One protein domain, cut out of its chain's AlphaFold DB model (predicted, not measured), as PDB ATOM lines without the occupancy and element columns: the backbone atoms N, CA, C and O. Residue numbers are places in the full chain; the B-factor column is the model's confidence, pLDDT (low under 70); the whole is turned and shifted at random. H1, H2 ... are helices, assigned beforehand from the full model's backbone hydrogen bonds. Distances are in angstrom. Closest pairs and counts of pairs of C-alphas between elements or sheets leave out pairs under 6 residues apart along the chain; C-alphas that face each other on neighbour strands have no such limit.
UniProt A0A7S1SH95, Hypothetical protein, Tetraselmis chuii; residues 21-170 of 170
ATOM      1  N   THR A  21     163.020 210.956 264.035       70.56
ATOM      2  CA  THR A  21     161.607 211.199 263.695       70.56
ATOM      3  C   THR A  21     160.708 209.982 263.904       70.56
ATOM      4  O   THR A  21     159.501 210.153 264.059       70.56
ATOM      5  N   ALA A  22     161.279 208.775 263.928       77.38
ATOM      6  CA  ALA A  22     160.531 207.530 263.973       77.38
ATOM      7  C   ALA A  22     159.905 207.278 265.347       77.38
ATOM      8  O   ALA A  22     160.587 207.230 266.368       77.38
ATOM      9  N   THR A  23     158.602 207.016 265.335       75.31
ATOM     10  CA  THR A  23     157.801 206.675 266.513       75.31
ATOM     11  C   THR A  23     158.365 205.490 267.298       75.31
ATOM     12  O   THR A  23     158.391 205.528 268.528       75.31
ATOM     13  N   ASP A  24     158.862 204.467 266.611       76.75
ATOM     14  CA  ASP A  24     159.383 203.250 267.245       76.75
ATOM     15  C   ASP A  24     160.693 203.510 267.997       76.75
ATOM     16  O   ASP A  24     160.947 202.935 269.055       76.75
ATOM     17  N   ALA A  25     161.505 204.440 267.492       76.94
ATOM     18  CA  ALA A  25     162.747 204.842 268.136       76.94
ATOM     19  C   ALA A  25     162.489 205.552 269.468       76.94
ATOM     20  O   ALA A  25     163.202 205.309 270.442       76.94
ATOM     21  N   HIS A  26     161.447 206.387 269.555       80.94
ATOM     22  CA  HIS A  26     161.051 207.018 270.819       80.94
ATOM     23  C   HIS A  26     160.648 205.979 271.865       80.94
ATOM     24  O   HIS A  26     161.053 206.099 273.021       80.94
ATOM     25  N   TYR A  27     159.905 204.941 271.469       80.88
ATOM     26  CA  TYR A  27     159.539 203.854 272.379       80.88
ATOM     27  C   TYR A  27     160.749 203.045 272.830       80.88
ATOM     28  O   TYR A  27     160.842 202.719 274.010       80.88
ATOM     29  N   LEU A  28     161.707 202.786 271.939       82.06
ATOM     30  CA  LEU A  28     162.964 202.136 272.303       82.06
ATOM     31  C   LEU A  28     163.767 202.971 273.313       82.06
ATOM     32  O   LEU A  28     164.258 202.434 274.304       82.06
ATOM     33  N   ILE A  29     163.873 204.285 273.098       82.81
ATOM     34  CA  ILE A  29     164.573 205.201 274.012       82.81
ATOM     35  C   ILE A  29     163.899 205.212 275.389       82.81
ATOM     36  O   ILE A  29     164.587 205.125 276.406       82.81
ATOM     37  N   LEU A  30     162.564 205.273 275.430       80.56
ATOM     38  CA  LEU A  30     161.810 205.172 276.679       80.56
ATOM     39  C   LEU A  30     162.054 203.815 277.354       80.56
ATOM     40  O   LEU A  30     162.401 203.785 278.531       80.56
ATOM     41  N   ALA A  31     161.960 202.701 276.622       81.00
ATOM     42  CA  ALA A  31     162.214 201.365 277.163       81.00
ATOM     43  C   ALA A  31     163.602 201.262 277.808       81.00
ATOM     44  O   ALA A  31     163.718 200.813 278.945       81.00
ATOM     45  N   LEU A  32     164.642 201.750 277.128       81.31
ATOM     46  CA  LEU A  32     166.013 201.755 277.645       81.31
ATOM     47  C   LEU A  32     166.160 202.639 278.892       81.31
ATOM     48  O   LEU A  32     166.795 202.231 279.865       81.31
ATOM     49  N   ALA A  33     165.543 203.824 278.901       78.75
ATOM     50  CA  ALA A  33     165.595 204.737 280.041       78.75
ATOM     51  C   ALA A  33     164.900 204.170 281.291       78.75
ATOM     52  O   ALA A  33     165.362 204.384 282.415       78.75
ATOM     53  N   PHE A  34     163.803 203.433 281.110       76.94
ATOM     54  CA  PHE A  34     163.081 202.792 282.211       76.94
ATOM     55  C   PHE A  34     163.677 201.445 282.626       76.94
ATOM     56  O   PHE A  34     163.559 201.089 283.794       76.94
ATOM     57  N   MET A  35     164.374 200.744 281.728       79.38
ATOM     58  CA  MET A  35     165.146 199.542 282.059       79.38
ATOM     59  C   MET A  35     166.346 199.866 282.959       79.38
ATOM     60  O   MET A  35     166.653 199.108 283.871       79.38
ATOM     61  N   ALA A  36     167.012 200.999 282.722       72.94
ATOM     62  CA  ALA A  36     168.184 201.422 283.491       72.94
ATOM     63  C   ALA A  36     167.852 202.071 284.850       72.94
ATOM     64  O   ALA A  36     168.762 202.351 285.628       72.94
ATOM     65  N   GLY A  37     166.581 202.347 285.147       70.50
ATOM     66  CA  GLY A  37     166.184 202.975 286.409       70.50
ATOM     67  C   GLY A  37     164.925 202.354 287.001       70.50
ATOM     68  O   GLY A  37     164.676 201.164 286.844       70.50
ATOM     69  N   ARG A  38     164.133 203.136 287.745       72.00
ATOM     70  CA  ARG A  38     162.973 202.585 288.458       72.00
ATOM     71  C   ARG A  38     161.871 202.192 287.459       72.00
ATOM     72  O   ARG A  38     161.474 203.044 286.660       72.00
ATOM     73  N   PRO A  39     161.337 200.958 287.519       71.50
ATOM     74  CA  PRO A  39     160.282 200.532 286.612       71.50
ATOM     75  C   PRO A  39     158.976 201.265 286.935       71.50
ATOM     76  O   PRO A  39     158.528 201.304 288.083       71.50
ATOM     77  N   VAL A  40     158.355 201.835 285.905       75.12
ATOM     78  CA  VAL A  40     157.033 202.462 285.980       75.12
ATOM     79  C   VAL A  40     156.104 201.690 285.053       75.12
ATOM     80  O   VAL A  40     156.258 201.733 283.837       75.12
ATOM     81  N   ILE A  41     155.122 200.988 285.625       76.19
ATOM     82  CA  ILE A  41     154.202 200.113 284.871       76.19
ATOM     83  C   ILE A  41     153.455 200.893 283.775       76.19
ATOM     84  O   ILE A  41     153.200 200.356 282.701       76.19
ATOM     85  N   GLY A  42     153.181 202.185 283.993       75.62
ATOM     86  CA  GLY A  42     152.517 203.053 283.013       75.62
ATOM     87  C   GLY A  42     153.243 203.182 281.667       75.62
ATOM     88  O   GLY A  42     152.602 203.470 280.662       75.62
ATOM     89  N   VAL A  43     154.550 202.903 281.613       77.25
ATOM     90  CA  VAL A  43     155.353 202.900 280.375       77.25
ATOM     91  C   VAL A  43     154.931 201.778 279.424       77.25
ATOM     92  O   VAL A  43     155.072 201.902 278.210       77.25
ATOM     93  N   LEU A  44     154.383 200.685 279.963       79.31
ATOM     94  CA  LEU A  44     153.984 199.527 279.168       79.31
ATOM     95  C   LEU A  44     152.740 199.801 278.325       79.31
ATOM     96  O   LEU A  44     152.583 199.188 277.276       79.31
ATOM     97  N   VAL A  45     151.874 200.726 278.742       82.25
ATOM     98  CA  VAL A  45     150.625 201.043 278.033       82.25
ATOM     99  C   VAL A  45     150.885 201.448 276.571       82.25
ATOM    100  O   VAL A  45     150.330 200.792 275.683       82.25
ATOM    101  N   PRO A  46     151.761 202.435 276.278       80.00
ATOM    102  CA  PRO A  46     152.140 202.761 274.904       80.00
ATOM    103  C   PRO A  46     152.720 201.583 274.129       80.00
ATOM    104  O   PRO A  46     152.363 201.352 272.973       80.00
ATOM    105  N   MET A  47     153.609 200.829 274.777       82.00
ATOM    106  CA  MET A  47     154.367 199.757 274.135       82.00
ATOM    107  C   MET A  47     153.468 198.588 273.751       82.00
ATOM    108  O   MET A  47     153.536 198.104 272.626       82.00
ATOM    109  N   VAL A  48     152.591 198.167 274.662       84.31
ATOM    110  CA  VAL A  48     151.629 197.086 274.428       84.31
ATOM    111  C   VAL A  48     150.607 197.502 273.376       84.31
ATOM    112  O   VAL A  48     150.296 196.707 272.489       84.31
ATOM    113  N   THR A  49     150.124 198.750 273.426       83.75
ATOM    114  CA  THR A  49     149.196 199.279 272.416       83.75
ATOM    115  C   THR A  49     149.818 199.165 271.029       83.75
ATOM    116  O   THR A  49     149.266 198.491 270.161       83.75
ATOM    117  N   LEU A  50     151.009 199.737 270.831       82.50
ATOM    118  CA  LEU A  50     151.699 199.707 269.545       82.50
ATOM    119  C   LEU A  50     152.048 198.276 269.098       82.50
ATOM    120  O   LEU A  50     151.813 197.914 267.943       82.50
ATOM    121  N   ALA A  51     152.541 197.438 270.014       85.44
ATOM    122  CA  ALA A  51     152.850 196.037 269.735       85.44
ATOM    123  C   ALA A  51     151.613 195.268 269.249       85.44
ATOM    124  O   ALA A  51     151.712 194.492 268.302       85.44
ATOM    125  N   THR A  52     150.439 195.531 269.829       86.06
ATOM    126  CA  THR A  52     149.171 194.921 269.401       86.06
ATOM    127  C   THR A  52     148.806 195.337 267.976       86.06
ATOM    128  O   THR A  52     148.417 194.490 267.170       86.06
ATOM    129  N   TYR A  53     148.991 196.613 267.619       86.88
ATOM    130  CA  TYR A  53     148.767 197.082 266.247       86.88
ATOM    131  C   TYR A  53     149.711 196.402 265.251       86.88
ATOM    132  O   TYR A  53     149.236 195.848 264.256       86.88
ATOM    133  N   HIS A  54     151.017 196.363 265.533       86.50
ATOM    134  CA  HIS A  54     151.989 195.702 264.655       86.50
ATOM    135  C   HIS A  54     151.747 194.198 264.537       86.50
ATOM    136  O   HIS A  54     151.773 193.667 263.425       86.50
ATOM    137  N   ALA A  55     151.455 193.521 265.649       87.12
ATOM    138  CA  ALA A  55     151.143 192.098 265.658       87.12
ATOM    139  C   ALA A  55     149.888 191.802 264.829       87.12
ATOM    140  O   ALA A  55     149.896 190.881 264.015       87.12
ATOM    141  N   SER A  56     148.834 192.617 264.965       86.25
ATOM    142  CA  SER A  56     147.607 192.449 264.180       86.25
ATOM    143  C   SER A  56     147.838 192.668 262.681       86.25
ATOM    144  O   SER A  56     147.340 191.898 261.863       86.25
ATOM    145  N   ALA A  57     148.635 193.674 262.309       87.12
ATOM    146  CA  ALA A  57     148.958 193.970 260.919       87.12
ATOM    147  C   ALA A  57     149.829 192.868 260.301       87.12
ATOM    148  O   ALA A  57     149.606 192.473 259.155       87.12
ATOM    149  N   TYR A  58     150.793 192.345 261.061       88.94
ATOM    150  CA  TYR A  58     151.622 191.217 260.648       88.94
ATOM    151  C   TYR A  58     150.786 189.946 260.467       88.94
ATOM    152  O   TYR A  58     150.847 189.313 259.412       88.94
ATOM    153  N   ALA A  59     149.946 189.615 261.450       86.12
ATOM    154  CA  ALA A  59     149.069 188.454 261.386       86.12
ATOM    155  C   ALA A  59     148.092 188.547 260.204       86.12
ATOM    156  O   ALA A  59     147.892 187.559 259.501       86.12
ATOM    157  N   ASN A  60     147.564 189.740 259.913       87.25
ATOM    158  CA  ASN A  60     146.700 189.937 258.757       87.25
ATOM    159  C   ASN A  60     147.435 189.712 257.429       87.25
ATOM    160  O   ASN A  60     146.873 189.105 256.526       87.25
ATOM    161  N   ARG A  61     148.695 190.149 257.304       87.75
ATOM    162  CA  ARG A  61     149.500 189.923 256.089       87.75
ATOM    163  C   ARG A  61     149.843 188.449 255.885       87.75
ATOM    164  O   ARG A  61     149.790 187.973 254.757       87.75
ATOM    165  N   GLN A  62     150.181 187.741 256.960       90.19
ATOM    166  CA  GLN A  62     150.661 186.361 256.882       90.19
ATOM    167  C   GLN A  62     149.523 185.334 256.786       90.19
ATOM    168  O   GLN A  62     149.648 184.337 256.080       90.19
ATOM    169  N   PHE A  63     148.407 185.568 257.481       86.50
ATOM    170  CA  PHE A  63     147.322 184.594 257.633       86.50
ATOM    171  C   PHE A  63     146.028 184.993 256.912       86.50
ATOM    172  O   PHE A  63     144.995 184.366 257.145       86.50
ATOM    173  N   ALA A  64     146.067 185.973 255.998       79.94
ATOM    174  CA  ALA A  64     144.899 186.424 255.229       79.94
ATOM    175  C   ALA A  64     144.112 185.276 254.566       79.94
ATOM    176  O   ALA A  64     142.887 185.332 254.493       79.94
ATOM    177  N   GLY A  65     144.795 184.228 254.096       82.81
ATOM    178  CA  GLY A  65     144.163 183.074 253.444       82.81
ATOM    179  C   GLY A  65     143.630 181.993 254.394       82.81
ATOM    180  O   GLY A  65     142.955 181.071 253.945       82.81
ATOM    181  N   HIS A  66     143.923 182.060 255.697       89.81
ATOM    182  CA  HIS A  66     143.590 180.989 256.635       89.81
ATOM    183  C   HIS A  66     142.139 181.107 257.140       89.81
ATOM    184  O   HIS A  66     141.735 182.155 257.648       89.81
ATOM    185  N   GLN A  67     141.355 180.022 257.092       85.81
ATOM    186  CA  GLN A  67     139.928 180.043 257.474       85.81
ATOM    187  C   GLN A  67     139.690 180.481 258.934       85.81
ATOM    188  O   GLN A  67     138.760 181.237 259.210       85.81
ATOM    189  N   LEU A  68     140.560 180.074 259.872       86.94
ATOM    190  CA  LEU A  68     140.504 180.553 261.268       86.94
ATOM    191  C   LEU A  68     140.710 182.071 261.379       86.94
ATOM    192  O   LEU A  68     140.026 182.727 262.166       86.94
ATOM    193  N   TRP A  69     141.624 182.641 260.587       86.94
ATOM    194  CA  TRP A  69     141.866 184.082 260.594       86.94
ATOM    195  C   TRP A  69     140.670 184.829 260.014       86.94
ATOM    196  O   TRP A  69     140.199 185.779 260.625       86.94
ATOM    197  N   GLN A  70     140.105 184.359 258.904       86.31
ATOM    198  CA  GLN A  70     138.903 184.959 258.317       86.31
ATOM    199  C   GLN A  70     137.715 184.971 259.290       86.31
ATOM    200  O   GLN A  70     136.979 185.956 259.363       86.31
ATOM    201  N   ARG A  71     137.559 183.911 260.092       86.31
ATOM    202  CA  ARG A  71     136.454 183.794 261.051       86.31
ATOM    203  C   ARG A  71     136.638 184.649 262.311       86.31
ATOM    204  O   ARG A  71     135.659 185.222 262.776       86.31
ATOM    205  N   TYR A  72     137.855 184.747 262.851       87.31
ATOM    206  CA  TYR A  72     138.099 185.389 264.156       87.31
ATOM    207  C   TYR A  72     139.084 186.566 264.113       87.31
ATOM    208  O   TYR A  72     138.872 187.582 264.774       87.31
ATOM    209  N   GLY A  73     140.153 186.468 263.323       85.06
ATOM    210  CA  GLY A  73     141.205 187.485 263.242       85.06
ATOM    211  C   GLY A  73     140.835 188.700 262.391       85.06
ATOM    212  O   GLY A  73     141.048 189.834 262.807       85.06
ATOM    213  N   ALA A  74     140.204 188.490 261.236       85.88
ATOM    214  CA  ALA A  74     139.746 189.546 260.338       85.88
ATOM    215  C   ALA A  74     138.722 190.513 260.973       85.88
ATOM    216  O   ALA A  74     138.858 191.723 260.771       85.88
ATOM    217  N   PRO A  75     137.694 190.071 261.735       87.75
ATOM    218  CA  PRO A  75     136.826 191.007 262.453       87.75
ATOM    219  C   PRO A  75     137.567 191.751 263.574       87.75
ATOM    220  O   PRO A  75     137.364 192.953 263.724       87.75
ATOM    221  N   CYS A  76     138.473 191.085 264.299       86.00
ATOM    222  CA  CYS A  76     139.288 191.717 265.341       86.00
ATOM    223  C   CYS A  76     140.217 192.801 264.765       86.00
ATOM    224  O   CYS A  76     140.245 193.924 265.261       86.00
ATOM    225  N   HIS A  77     140.914 192.511 263.663       87.19
ATOM    226  CA  HIS A  77     141.777 193.476 262.982       87.19
ATOM    227  C   HIS A  77     140.989 194.678 262.446       87.19
ATOM    228  O   HIS A  77     141.431 195.812 262.608       87.19
ATOM    229  N   ARG A  78     139.797 194.455 261.870       87.69
ATOM    230  CA  ARG A  78     138.909 195.545 261.427       87.69
ATOM    231  C   ARG A  78     138.443 196.422 262.587       87.69
ATOM    232  O   ARG A  78     138.458 197.640 262.457       87.69
ATOM    233  N   TRP A  79     138.067 195.818 263.713       89.50
ATOM    234  CA  TRP A  79     137.704 196.564 264.918       89.50
ATOM    235  C   TRP A  79     138.881 197.390 265.446       89.50
ATOM    236  O   TRP A  79     138.719 198.559 265.789       89.50
ATOM    237  N   LEU A  80     140.082 196.811 265.452       87.56
ATOM    238  CA  LEU A  80     141.285 197.507 265.890       87.56
ATOM    239  C   LEU A  80     141.625 198.681 264.957       87.56
ATOM    240  O   LEU A  80     141.969 199.760 265.433       87.56
ATOM    241  N   ALA A  81     141.460 198.507 263.643       86.62
ATOM    242  CA  ALA A  81     141.636 199.572 262.658       86.62
ATOM    243  C   ALA A  81     140.611 200.713 262.832       86.62
ATOM    244  O   ALA A  81     140.995 201.879 262.784       86.62
ATOM    245  N   ASP A  82     139.339 200.400 263.113       89.94
ATOM    246  CA  ASP A  82     138.300 201.404 263.419       89.94
ATOM    247  C   ASP A  82     138.651 202.233 264.666       89.94
ATOM    248  O   ASP A  82     138.470 203.450 264.706       89.94
ATOM    249  N   LYS A  83     139.213 201.583 265.691       87.69
ATOM    250  CA  LYS A  83     139.582 202.226 266.963       87.69
ATOM    251  C   LYS A  83     140.996 202.796 267.002       87.69
ATOM    252  O   LYS A  83     141.402 203.323 268.041       87.69
ATOM    253  N   GLN A  84     141.723 202.775 265.888       85.38
ATOM    254  CA  GLN A  84     143.111 203.226 265.834       85.38
ATOM    255  C   GLN A  84     143.273 204.690 266.261       85.38
ATOM    256  O   GLN A  84     144.176 205.013 267.031       85.38
ATOM    257  N   SER A  85     142.377 205.578 265.828       83.44
ATOM    258  CA  SER A  85     142.419 207.001 266.196       83.44
ATOM    259  C   SER A  85     142.273 207.214 267.708       83.44
ATOM    260  O   SER A  85     143.065 207.939 268.314       83.44
ATOM    261  N   HIS A  86     141.311 206.531 268.331       83.81
ATOM    262  CA  HIS A  86     141.067 206.580 269.771       83.81
ATOM    263  C   HIS A  86     142.233 205.995 270.569       83.81
ATOM    264  O   HIS A  86     142.638 206.572 271.578       83.81
ATOM    265  N   ALA A  87     142.812 204.884 270.109       83.94
ATOM    266  CA  ALA A  87     143.967 204.283 270.763       83.94
ATOM    267  C   ALA A  87     145.200 205.194 270.701       83.94
ATOM    268  O   ALA A  87     145.885 205.350 271.707       83.94
ATOM    269  N   LEU A  88     145.452 205.853 269.564       83.94
ATOM    270  CA  LEU A  88     146.546 206.821 269.436       83.94
ATOM    271  C   LEU A  88     146.342 208.050 270.335       83.94
ATOM    272  O   LEU A  88     147.304 208.546 270.918       83.94
ATOM    273  N   GLN A  89     145.103 208.524 270.501       84.62
ATOM    274  CA  GLN A  89     144.790 209.598 271.453       84.62
ATOM    275  C   GLN A  89     145.005 209.162 272.905       84.62
ATOM    276  O   GLN A  89     145.664 209.870 273.669       84.62
ATOM    277  N   PHE A  90     144.492 207.990 273.288       84.50
ATOM    278  CA  PHE A  90     144.700 207.424 274.623       84.50
ATOM    279  C   PHE A  90     146.188 207.239 274.926       84.50
ATOM    280  O   PHE A  90     146.653 207.525 276.030       84.50
ATOM    281  N   ASN A  91     146.944 206.822 273.916       84.94
ATOM    282  CA  ASN A  91     148.379 206.678 274.004       84.94
ATOM    283  C   ASN A  91     149.080 208.025 274.249       84.94
ATOM    284  O   ASN A  91     149.851 208.151 275.196       84.94
ATOM    285  N   ALA A  92     148.737 209.070 273.487       85.44
ATOM    286  CA  ALA A  92     149.288 210.412 273.684       85.44
ATOM    287  C   ALA A  92     149.002 210.972 275.093       85.44
ATOM    288  O   ALA A  92     149.884 211.563 275.720       85.44
ATOM    289  N   VAL A  93     147.793 210.752 275.623       85.81
ATOM    290  CA  VAL A  93     147.429 211.138 277.001       85.81
ATOM    291  C   VAL A  93     148.221 210.329 278.032       85.81
ATOM    292  O   VAL A  93     148.690 210.889 279.026       85.81
ATOM    293  N   SER A  94     148.400 209.030 277.796       84.94
ATOM    294  CA  SER A  94     149.175 208.143 278.671       84.94
ATOM    295  C   SER A  94     150.650 208.549 278.719       84.94
ATOM    296  O   SER A  94     151.220 208.629 279.804       84.94
ATOM    297  N   GLU A  95     151.251 208.896 277.578       85.44
ATOM    298  CA  GLU A  95     152.626 209.406 277.504       85.44
ATOM    299  C   GLU A  95     152.790 210.729 278.264       85.44
ATOM    300  O   GLU A  95     153.741 210.893 279.030       85.44
ATOM    301  N   ILE A  96     151.846 211.663 278.112       86.19
ATOM    302  CA  ILE A  96     151.883 212.935 278.850       86.19
ATOM    303  C   ILE A  96     151.746 212.697 280.359       86.19
ATOM    304  O   ILE A  96     152.485 213.283 281.153       86.19
ATOM    305  N   SER A  97     150.844 211.799 280.756       85.81
ATOM    306  CA  SER A  97     150.643 211.416 282.158       85.81
ATOM    307  C   SER A  97     151.891 210.759 282.749       85.81
ATOM    308  O   SER A  97     152.271 211.067 283.878       85.81
ATOM    309  N   LEU A  98     152.566 209.904 281.976       84.75
ATOM    310  CA  LEU A  98     153.846 209.302 282.347       84.75
ATOM    311  C   LEU A  98     154.927 210.365 282.545       84.75
ATOM    312  O   LEU A  98     155.680 210.290 283.518       84.75
ATOM    313  N   GLY A  99     154.965 211.371 281.667       85.25
ATOM    314  CA  GLY A  99     155.721 212.594 281.892       85.25
ATOM    315  C   GLY A  99     155.426 213.116 283.295       85.25
ATOM    316  O   GLY A  99     156.260 212.995 284.191       85.25
ATOM    317  N   PHE A 100     154.223 213.619 283.553       86.44
ATOM    318  CA  PHE A 100     153.888 214.192 284.865       86.44
ATOM    319  C   PHE A 100     154.229 213.284 286.055       86.44
ATOM    320  O   PHE A 100     154.743 213.774 287.060       86.44
ATOM    321  N   LEU A 101     154.049 211.970 285.931       85.12
ATOM    322  CA  LEU A 101     154.437 211.008 286.959       85.12
ATOM    323  C   LEU A 101     155.951 210.992 287.227       85.12
ATOM    324  O   LEU A 101     156.356 210.961 288.388       85.12
ATOM    325  N   THR A 102     156.797 211.042 286.195       82.94
ATOM    326  CA  THR A 102     158.261 211.140 286.380       82.94
ATOM    327  C   THR A 102     158.682 212.479 286.988       82.94
ATOM    328  O   THR A 102     159.607 212.508 287.800       82.94
ATOM    329  N   LEU A 103     157.964 213.570 286.693       85.06
ATOM    330  CA  LEU A 103     158.183 214.868 287.342       85.06
ATOM    331  C   LEU A 103     157.803 214.828 288.824       85.06
ATOM    332  O   LEU A 103     158.574 215.281 289.663       85.06
ATOM    333  N   LEU A 104     156.661 214.232 289.168       82.69
ATOM    334  CA  LEU A 104     156.260 214.041 290.565       82.69
ATOM    335  C   LEU A 104     157.205 213.085 291.303       82.69
ATOM    336  O   LEU A 104     157.522 213.308 292.468       82.69
ATOM    337  N   SER A 105     157.722 212.064 290.615       80.06
ATOM    338  CA  SER A 105     158.690 211.117 291.184       80.06
ATOM    339  C   SER A 105     160.000 211.792 291.610       80.06
ATOM    340  O   SER A 105     160.689 211.267 292.485       80.06
ATOM    341  N   MET A 106     160.334 212.971 291.066       80.81
ATOM    342  CA  MET A 106     161.481 213.763 291.528       80.81
ATOM    343  C   MET A 106     161.318 214.328 292.940       80.81
ATOM    344  O   MET A 106     162.325 214.577 293.598       80.81
ATOM    345  N   LEU A 107     160.082 214.528 293.406       81.00
ATOM    346  CA  LEU A 107     159.798 215.013 294.760       81.00
ATOM    347  C   LEU A 107     159.951 213.905 295.816       81.00
ATOM    348  O   LEU A 107     159.924 214.185 297.011       81.00
ATOM    349  N   GLY A 108     160.105 212.650 295.382       80.12
ATOM    350  CA  GLY A 108     160.272 211.490 296.249       80.12
ATOM    351  C   GLY A 108     161.717 210.969 296.337       80.12
ATOM    352  O   GLY A 108     162.622 211.446 295.650       80.12
ATOM    353  N   PRO A 109     161.944 209.919 297.148       66.25
ATOM    354  CA  PRO A 109     163.262 209.306 297.341       66.25
ATOM    355  C   PRO A 109     163.783 208.529 296.115       66.25
ATOM    356  O   PRO A 109     164.965 208.204 296.050       66.25
ATOM    357  N   GLY A 110     162.934 208.256 295.118       64.25
ATOM    358  CA  GLY A 110     163.277 207.559 293.870       64.25
ATOM    359  C   GLY A 110     163.684 208.481 292.714       64.25
ATOM    360  O   GLY A 110     163.385 208.172 291.562       64.25
ATOM    361  N   ARG A 111     164.299 209.632 293.009       71.00
ATOM    362  CA  ARG A 111     164.645 210.658 292.014       71.00
ATOM    363  C   ARG A 111     165.620 210.131 290.954       71.00
ATOM    364  O   ARG A 111     166.704 209.652 291.273       71.00
ATOM    365  N   SER A 112     165.264 210.299 289.683       76.88
ATOM    366  CA  SER A 112     166.153 210.031 288.552       76.88
ATOM    367  C   SER A 112     166.061 211.169 287.539       76.88
ATOM    368  O   SER A 112     165.124 211.253 286.745       76.88
ATOM    369  N   ILE A 113     167.039 212.080 287.596       79.38
ATOM    370  CA  ILE A 113     167.112 213.253 286.706       79.38
ATOM    371  C   ILE A 113     167.241 212.806 285.246       79.38
ATOM    372  O   ILE A 113     166.627 213.400 284.361       79.38
ATOM    373  N   SER A 114     168.000 211.736 284.995       80.06
ATOM    374  CA  SER A 114     168.186 211.185 283.653       80.06
ATOM    375  C   SER A 114     166.868 210.687 283.060       80.06
ATOM    376  O   SER A 114     166.546 211.040 281.929       80.06
ATOM    377  N   GLN A 115     166.064 209.944 283.826       78.81
ATOM    378  CA  GLN A 115     164.760 209.454 283.369       78.81
ATOM    379  C   GLN A 115     163.778 210.591 283.086       78.81
ATOM    380  O   GLN A 115     163.096 210.560 282.060       78.81
ATOM    381  N   LEU A 116     163.737 211.610 283.955       84.31
ATOM    382  CA  LEU A 116     162.904 212.789 283.725       84.31
ATOM    383  C   LEU A 116     163.308 213.487 282.423       84.31
ATOM    384  O   LEU A 116     162.461 213.748 281.570       84.31
ATOM    385  N   TYR A 117     164.604 213.762 282.265       84.25
ATOM    386  CA  TYR A 117     165.127 214.467 281.102       84.25
ATOM    387  C   TYR A 117     164.844 213.712 279.801       84.25
ATOM    388  O   TYR A 117     164.356 214.308 278.840       84.25
ATOM    389  N   VAL A 118     165.091 212.399 279.773       85.62
ATOM    390  CA  VAL A 118     164.821 211.570 278.590       85.62
ATOM    391  C   VAL A 118     163.328 211.558 278.263       85.62
ATOM    392  O   VAL A 118     162.964 211.795 277.112       85.62
ATOM    393  N   THR A 119     162.464 211.367 279.262       84.19
ATOM    394  CA  THR A 119     161.006 211.337 279.060       84.19
ATOM    395  C   THR A 119     160.492 212.674 278.520       84.19
ATOM    396  O   THR A 119     159.743 212.690 277.543       84.19
ATOM    397  N   TRP A 120     160.944 213.806 279.074       86.62
ATOM    398  CA  TRP A 120     160.557 215.139 278.586       86.62
ATOM    399  C   TRP A 120     161.111 215.464 277.202       86.62
ATOM    400  O   TRP A 120     160.421 216.089 276.397       86.62
ATOM    401  N   SER A 121     162.342 215.041 276.913       84.44
ATOM    402  CA  SER A 121     162.958 215.211 275.596       84.44
ATOM    403  C   SER A 121     162.168 214.460 274.521       84.44
ATOM    404  O   SER A 121     161.822 215.039 273.488       84.44
ATOM    405  N   VAL A 122     161.778 213.211 274.801       84.44
ATOM    406  CA  VAL A 122     160.916 212.416 273.913       84.44
ATOM    407  C   VAL A 122     159.551 213.081 273.732       84.44
ATOM    408  O   VAL A 122     159.092 213.221 272.600       84.44
ATOM    409  N   LEU A 123     158.930 213.574 274.806       84.62
ATOM    410  CA  LEU A 123     157.658 214.304 274.743       84.62
ATOM    411  C   LEU A 123     157.737 215.544 273.840       84.62
ATOM    412  O   LEU A 123     156.836 215.807 273.039       84.62
ATOM    413  N   LYS A 124     158.830 216.306 273.942       84.38
ATOM    414  CA  LYS A 124     159.085 217.463 273.076       84.38
ATOM    415  C   LYS A 124     159.219 217.040 271.614       84.38
ATOM    416  O   LYS A 124     158.705 217.710 270.721       84.38
ATOM    417  N   GLN A 125     159.890 215.928 271.359       82.00
ATOM    418  CA  GLN A 125     160.081 215.405 270.012       82.00
ATOM    419  C   GLN A 125     158.772 214.892 269.397       82.00
ATOM    420  O   GLN A 125     158.475 215.199 268.243       82.00
ATOM    421  N   ARG A 126     157.945 214.207 270.192       80.12
ATOM    422  CA  ARG A 126     156.585 213.773 269.843       80.12
ATOM    423  C   ARG A 126     155.676 214.927 269.445       80.12
ATOM    424  O   ARG A 126     154.953 214.835 268.460       80.12
ATOM    425  N   TYR A 127     155.778 216.050 270.150       79.31
ATOM    426  CA  TYR A 127     155.022 217.260 269.826       79.31
ATOM    427  C   TYR A 127     155.343 217.829 268.429       79.31
ATOM    428  O   TYR A 127     154.494 218.473 267.804       79.31
ATOM    429  N   LYS A 128     156.560 217.586 267.923       77.88
ATOM    430  CA  LYS A 128     157.027 218.048 266.606       77.88
ATOM    431  C   LYS A 128     156.945 216.984 265.508       77.88
ATOM    432  O   LYS A 128     157.006 217.342 264.335       77.88
ATOM    433  N   SER A 129     156.840 215.705 265.863       76.56
ATOM    434  CA  SER A 129     156.834 214.608 264.892       76.56
ATOM    435  C   SER A 129     155.523 214.584 264.093       76.56
ATOM    436  O   SER A 129     154.458 214.582 264.709       76.56
ATOM    437  N   PRO A 130     155.561 214.538 262.747       70.56
ATOM    438  CA  PRO A 130     154.363 214.643 261.910       70.56
ATOM    439  C   PRO A 130     153.328 213.545 262.193       70.56
ATOM    440  O   PRO A 130     152.134 213.821 262.139       70.56
ATOM    441  N   ASP A 131     153.773 212.346 262.578       69.06
ATOM    442  CA  ASP A 131     152.896 211.183 262.777       69.06
ATOM    443  C   ASP A 131     152.068 211.245 264.069       69.06
ATOM    444  O   ASP A 131     151.016 210.618 264.166       69.06
ATOM    445  N   SER A 132     152.552 211.975 265.080       74.88
ATOM    446  CA  SER A 132     151.967 211.982 266.435       74.88
ATOM    447  C   SER A 132     151.631 213.387 266.953       74.88
ATOM    448  O   SER A 132     150.893 213.540 267.931       74.88
ATOM    449  N   ALA A 133     152.107 214.439 266.279       78.31
ATOM    450  CA  ALA A 133     151.922 215.821 266.704       78.31
ATOM    451  C   ALA A 133     150.447 216.202 266.849       78.31
ATOM    452  O   ALA A 133     150.111 216.946 267.769       78.31
ATOM    453  N   GLN A 134     149.557 215.711 265.982       81.25
ATOM    454  CA  GLN A 134     148.137 216.056 266.063       81.25
ATOM    455  C   GLN A 134     147.508 215.533 267.360       81.25
ATOM    456  O   GLN A 134     146.863 216.295 268.077       81.25
ATOM    457  N   GLN A 135     147.742 214.267 267.706       82.44
ATOM    458  CA  GLN A 135     147.196 213.639 268.910       82.44
ATOM    459  C   GLN A 135     147.787 214.273 270.174       82.44
ATOM    460  O   GLN A 135     147.048 214.584 271.109       82.44
ATOM    461  N   HIS A 136     149.095 214.549 270.182       82.25
ATOM    462  CA  HIS A 136     149.737 215.234 271.305       82.25
ATOM    463  C   HIS A 136     149.253 216.677 271.467       82.25
ATOM    464  O   HIS A 136     149.029 217.104 272.596       82.25
ATOM    465  N   ARG A 137     149.044 217.436 270.380       83.75
ATOM    466  CA  ARG A 137     148.492 218.802 270.453       83.75
ATOM    467  C   ARG A 137     147.087 218.812 271.037       83.75
ATOM    468  O   ARG A 137     146.834 219.607 271.934       83.75
ATOM    469  N   VAL A 138     146.213 217.911 270.585       84.88
ATOM    470  CA  VAL A 138     144.847 217.778 271.121       84.88
ATOM    471  C   VAL A 138     144.880 217.436 272.613       84.88
ATOM    472  O   VAL A 138     144.164 218.050 273.408       84.88
ATOM    473  N   ALA A 139     145.750 216.510 273.023       84.56
ATOM    474  CA  ALA A 139     145.907 216.157 274.431       84.56
ATOM    475  C   ALA A 139     146.411 217.347 275.271       84.56
ATOM    476  O   ALA A 139     145.840 217.649 276.318       84.56
ATOM    477  N   TRP A 140     147.424 218.077 274.790       84.25
ATOM    478  CA  TRP A 140     147.935 219.278 275.455       84.25
ATOM    479  C   TRP A 140     146.903 220.407 275.536       84.25
ATOM    480  O   TRP A 140     146.826 221.064 276.570       84.25
ATOM    481  N   GLN A 141     146.094 220.614 274.494       86.31
ATOM    482  CA  GLN A 141     144.998 221.591 274.496       86.31
ATOM    483  C   GLN A 141     143.937 221.233 275.536       86.31
ATOM    484  O   GLN A 141     143.578 222.075 276.353       86.31
ATOM    485  N   THR A 142     143.517 219.967 275.578       85.69
ATOM    486  CA  THR A 142     142.539 219.480 276.566       85.69
ATOM    487  C   THR A 142     143.034 219.696 277.999       85.69
ATOM    488  O   THR A 142     142.267 220.072 278.888       85.69
ATOM    489  N   ILE A 143     144.329 219.470 278.243       84.44
ATOM    490  CA  ILE A 143     144.953 219.740 279.542       84.44
ATOM    491  C   ILE A 143     144.973 221.246 279.815       84.44
ATOM    492  O   ILE A 143     144.569 221.667 280.896       84.44
ATOM    493  N   ASP A 144     145.404 222.066 278.857       84.94
ATOM    494  CA  ASP A 144     145.477 223.516 279.038       84.94
ATOM    495  C   ASP A 144     144.105 224.110 279.366       84.94
ATOM    496  O   ASP A 144     143.994 224.853 280.333       84.94
ATOM    497  N   GLU A 145     143.051 223.720 278.652       86.25
ATOM    498  CA  GLU A 145     141.676 224.167 278.902       86.25
ATOM    499  C   GLU A 145     141.202 223.839 280.321       86.25
ATOM    500  O   GLU A 145     140.621 224.694 280.994       86.25
ATOM    501  N   ARG A 146     141.505 222.633 280.815       85.50
ATOM    502  CA  ARG A 146     141.134 222.209 282.173       85.50
ATOM    503  C   ARG A 146     141.940 222.912 283.260       85.50
ATOM    504  O   ARG A 146     141.396 223.195 284.324       85.50
ATOM    505  N   VAL A 147     143.227 223.176 283.027       82.31
ATOM    506  CA  VAL A 147     144.128 223.734 284.052       82.31
ATOM    507  C   VAL A 147     144.141 225.276 284.027       82.31
ATOM    508  O   VAL A 147     144.419 225.907 285.050       82.31
ATOM    509  N   ARG A 148     143.751 225.908 282.910       83.94
ATOM    510  CA  ARG A 148     143.635 227.370 282.728       83.94
ATOM    511  C   ARG A 148     142.950 228.126 283.870       83.94
ATOM    512  O   ARG A 148     143.517 229.135 284.304       83.94
ATOM    513  N   PRO A 149     141.789 227.699 284.404       83.38
ATOM    514  CA  PRO A 149     141.147 228.423 285.505       83.38
ATOM    515  C   PRO A 149     141.965 228.419 286.806       83.38
ATOM    516  O   PRO A 149     141.801 229.325 287.623       83.38
ATOM    517  N   TYR A 150     142.865 227.451 286.997       80.62
ATOM    518  CA  TYR A 150     143.651 227.311 288.224       80.62
ATOM    519  C   TYR A 150     144.937 228.141 288.191       80.62
ATOM    520  O   TYR A 150     145.238 228.840 289.157       80.62
ATOM    521  N   TYR A 151     145.683 228.125 287.078       79.19
ATOM    522  CA  TYR A 151     146.948 228.872 286.999       79.19
ATOM    523  C   TYR A 151     146.778 230.348 286.624       79.19
ATOM    524  O   TYR A 151     147.667 231.146 286.904       79.19
ATOM    525  N   SER A 152     145.656 230.741 286.010       76.00
ATOM    526  CA  SER A 152     145.381 232.152 285.674       76.00
ATOM    527  C   SER A 152     145.282 233.057 286.904       76.00
ATOM    528  O   SER A 152     145.483 234.263 286.795       76.00
ATOM    529  N   ARG A 153     145.040 232.476 288.084       77.38
ATOM    530  CA  ARG A 153     144.971 233.189 289.366       77.38
ATOM    531  C   ARG A 153     146.341 233.413 290.013       77.38
ATOM    532  O   ARG A 153     146.438 234.195 290.952       77.38
ATOM    533  N   VAL A 154     147.399 232.752 289.529       84.31
ATOM    534  CA  VAL A 154     148.742 232.805 290.126       84.31
ATOM    535  C   VAL A 154     149.769 233.234 289.077       84.31
ATOM    536  O   VAL A 154     150.224 232.438 288.255       84.31
ATOM    537  N   SER A 155     150.173 234.507 289.140       79.44
ATOM    538  CA  SER A 155     151.072 235.155 288.169       79.44
ATOM    539  C   SER A 155     152.395 234.398 287.948       79.44
ATOM    540  O   SER A 155     152.811 234.185 286.809       79.44
ATOM    541  N   PHE A 156     153.016 233.885 289.016       84.38
ATOM    542  CA  PHE A 156     154.251 233.095 288.920       84.38
ATOM    543  C   PHE A 156     154.075 231.786 288.129       84.38
ATOM    544  O   PHE A 156     154.874 231.472 287.246       84.38
ATOM    545  N   VAL A 157     152.999 231.039 288.396       80.50
ATOM    546  CA  VAL A 157     152.712 229.768 287.709       80.50
ATOM    547  C   VAL A 157     152.407 230.024 286.234       80.50
ATOM    548  O   VAL A 157     152.886 229.288 285.371       80.50
ATOM    549  N   HIS A 158     151.693 231.110 285.925       81.62
ATOM    550  CA  HIS A 158     151.445 231.524 284.547       81.62
ATOM    551  C   HIS A 158     152.754 231.750 283.775       81.62
ATOM    552  O   HIS A 158     152.923 231.208 282.683       81.62
ATOM    553  N   GLN A 159     153.716 232.481 284.347       83.69
ATOM    554  CA  GLN A 159     155.011 232.735 283.702       83.69
ATOM    555  C   GLN A 159     155.813 231.450 283.452       83.69
ATOM    556  O   GLN A 159     156.398 231.290 282.378       83.69
ATOM    557  N   LEU A 160     155.830 230.520 284.413       83.00
ATOM    558  CA  LEU A 160     156.503 229.227 284.248       83.00
ATOM    559  C   LEU A 160     155.871 228.393 283.129       83.00
ATOM    560  O   LEU A 160     156.592 227.832 282.303       83.00
ATOM    561  N   ILE A 161     154.538 228.357 283.060       81.50
ATOM    562  CA  ILE A 161     153.814 227.633 282.009       81.50
ATOM    563  C   ILE A 161     154.108 228.237 280.634       81.50
ATOM    564  O   ILE A 161     154.350 227.486 279.692       81.50
ATOM    565  N   GLN A 162     154.154 229.565 280.501       82.25
ATOM    566  CA  GLN A 162     154.487 230.200 279.219       82.25
ATOM    567  C   GLN A 162     155.913 229.874 278.765       82.25
ATOM    568  O   GLN A 162     156.126 229.537 277.601       82.25
ATOM    569  N   LYS A 163     156.888 229.891 279.684       84.69
ATOM    570  CA  LYS A 163     158.266 229.470 279.380       84.69
ATOM    571  C   LYS A 163     158.333 228.001 278.960       84.69
ATOM    572  O   LYS A 163     159.024 227.674 277.998       84.69
ATOM    573  N   ALA A 164     157.595 227.125 279.641       81.31
ATOM    574  CA  ALA A 164     157.517 225.712 279.279       81.31
ATOM    575  C   ALA A 164     156.892 225.520 277.886       81.31
ATOM    576  O   ALA A 164     157.465 224.812 277.059       81.31
ATOM    577  N   LYS A 165     155.778 226.202 277.584       82.38
ATOM    578  CA  LYS A 165     155.144 226.184 276.255       82.38
ATOM    579  C   LYS A 165     156.119 226.636 275.169       82.38
ATOM    580  O   LYS A 165     156.288 225.918 274.187       82.38
ATOM    581  N   ALA A 166     156.823 227.749 275.390       82.81
ATOM    582  CA  ALA A 166     157.841 228.249 274.468       82.81
ATOM    583  C   ALA A 166     158.951 227.215 274.216       82.81
ATOM    584  O   ALA A 166     159.357 227.018 273.074       82.81
ATOM    585  N   TRP A 167     159.402 226.500 275.253       83.00
ATOM    586  CA  TRP A 167     160.396 225.434 275.107       83.00
ATOM    587  C   TRP A 167     159.882 224.226 274.314       83.00
ATOM    588  O   TRP A 167     160.657 223.622 273.575       83.00
ATOM    589  N   PHE A 168     158.601 223.868 274.432       79.25
ATOM    590  CA  PHE A 168     157.998 222.791 273.636       79.25
ATOM    591  C   PHE A 168     157.844 223.177 272.158       79.25
ATOM    592  O   PHE A 168     158.037 222.333 271.279       79.25
ATOM    593  N   THR A 169     157.533 224.444 271.875       76.25
ATOM    594  CA  THR A 169     157.347 224.947 270.507       76.25
ATOM    595  C   THR A 169     158.652 225.313 269.797       76.25
ATOM    596  O   THR A 169     158.705 225.189 268.576       76.25
ATOM    597  N   ALA A 170     159.691 225.727 270.534       69.94
ATOM    598  CA  ALA A 170     161.021 226.073 270.010       69.94
ATOM    599  C   ALA A 170     161.811 224.835 269.587       69.94
ATOM    600  O   ALA A 170     162.174 224.711 268.400       69.94
TER     601      ALA A 170
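What this domain is: This is residues 21 to 170 of the 170 residues of the protein "Hypothetical protein" of Tetraselmis chuii (UniProt A0A7S1SH95). H1, H2, H4 and H5 make a loose up-and-down bundle, each helix running against the one before it; the later part of H2 reaches beyond it with H3 as a two-helix arm. At the other end H6 packs on H4, and H7 folds back beside H6. The printed part has 150 residues with seven named helices, H1 to H7 in order, and no named strand: all helix, loose with a radius of gyration of the C-alphas of 18.4 A, and elongated, 64 by 34 by 24 A.

How they stand to each other: Start with H1, residues 23 to 35, in a hairpin with H2, residues 41 to 63; their closest C-alphas, Tyr 27 and Met 47, are 6.8 A apart. Residues 53 to 63 of H2 alone touch H3, residues 67 to 82, at a steep tilt of 47 degrees, closest at C-alphas 56 and 77, 6.0 A. H4, residues 84 to 105, touches residues 42 to 49 of H2 alone, closest at C-alphas 91 and 46, 5.5 A. The hub H5, residues 113 to 128, forms a hairpin with H4, closest at C-alphas 116 and 102, 5.6 A, and touches H1 at a shallow tilt of 10 degrees, closest at C-alphas 115 and 33, 5.8 A. H6, residues 133 to 151, touches H4 at C-alphas 135 and 89, 5.3 A, their closest. H7, residues 155 to 169, only just touches H5, with 3 pairs of C-alphas within 8 A, closest at C-alphas 168 and 124, 5.5 A. Every O i to N i+4 pair is within hydrogen-bond range in H1, H4 and H7; H2 has 16 of 19, H3 9 of 12, H5 11 of 12 and H6 13 of 15.

Where its parts are: Find C-alpha 23 at (157.801, 206.675, 266.513), where H1 begins; H2 then spans 32.1 A and H4 30.8 A. H7 ends at C-alpha 169, (157.347, 224.947, 270.507).

The domain as a whole: The C-alphas farthest apart, Gln 67 and Ser 155, are 64.1 A apart. The printed part has no cut and no long link; pLDDT is under 70 at residues 109 to 110, 131 and 170.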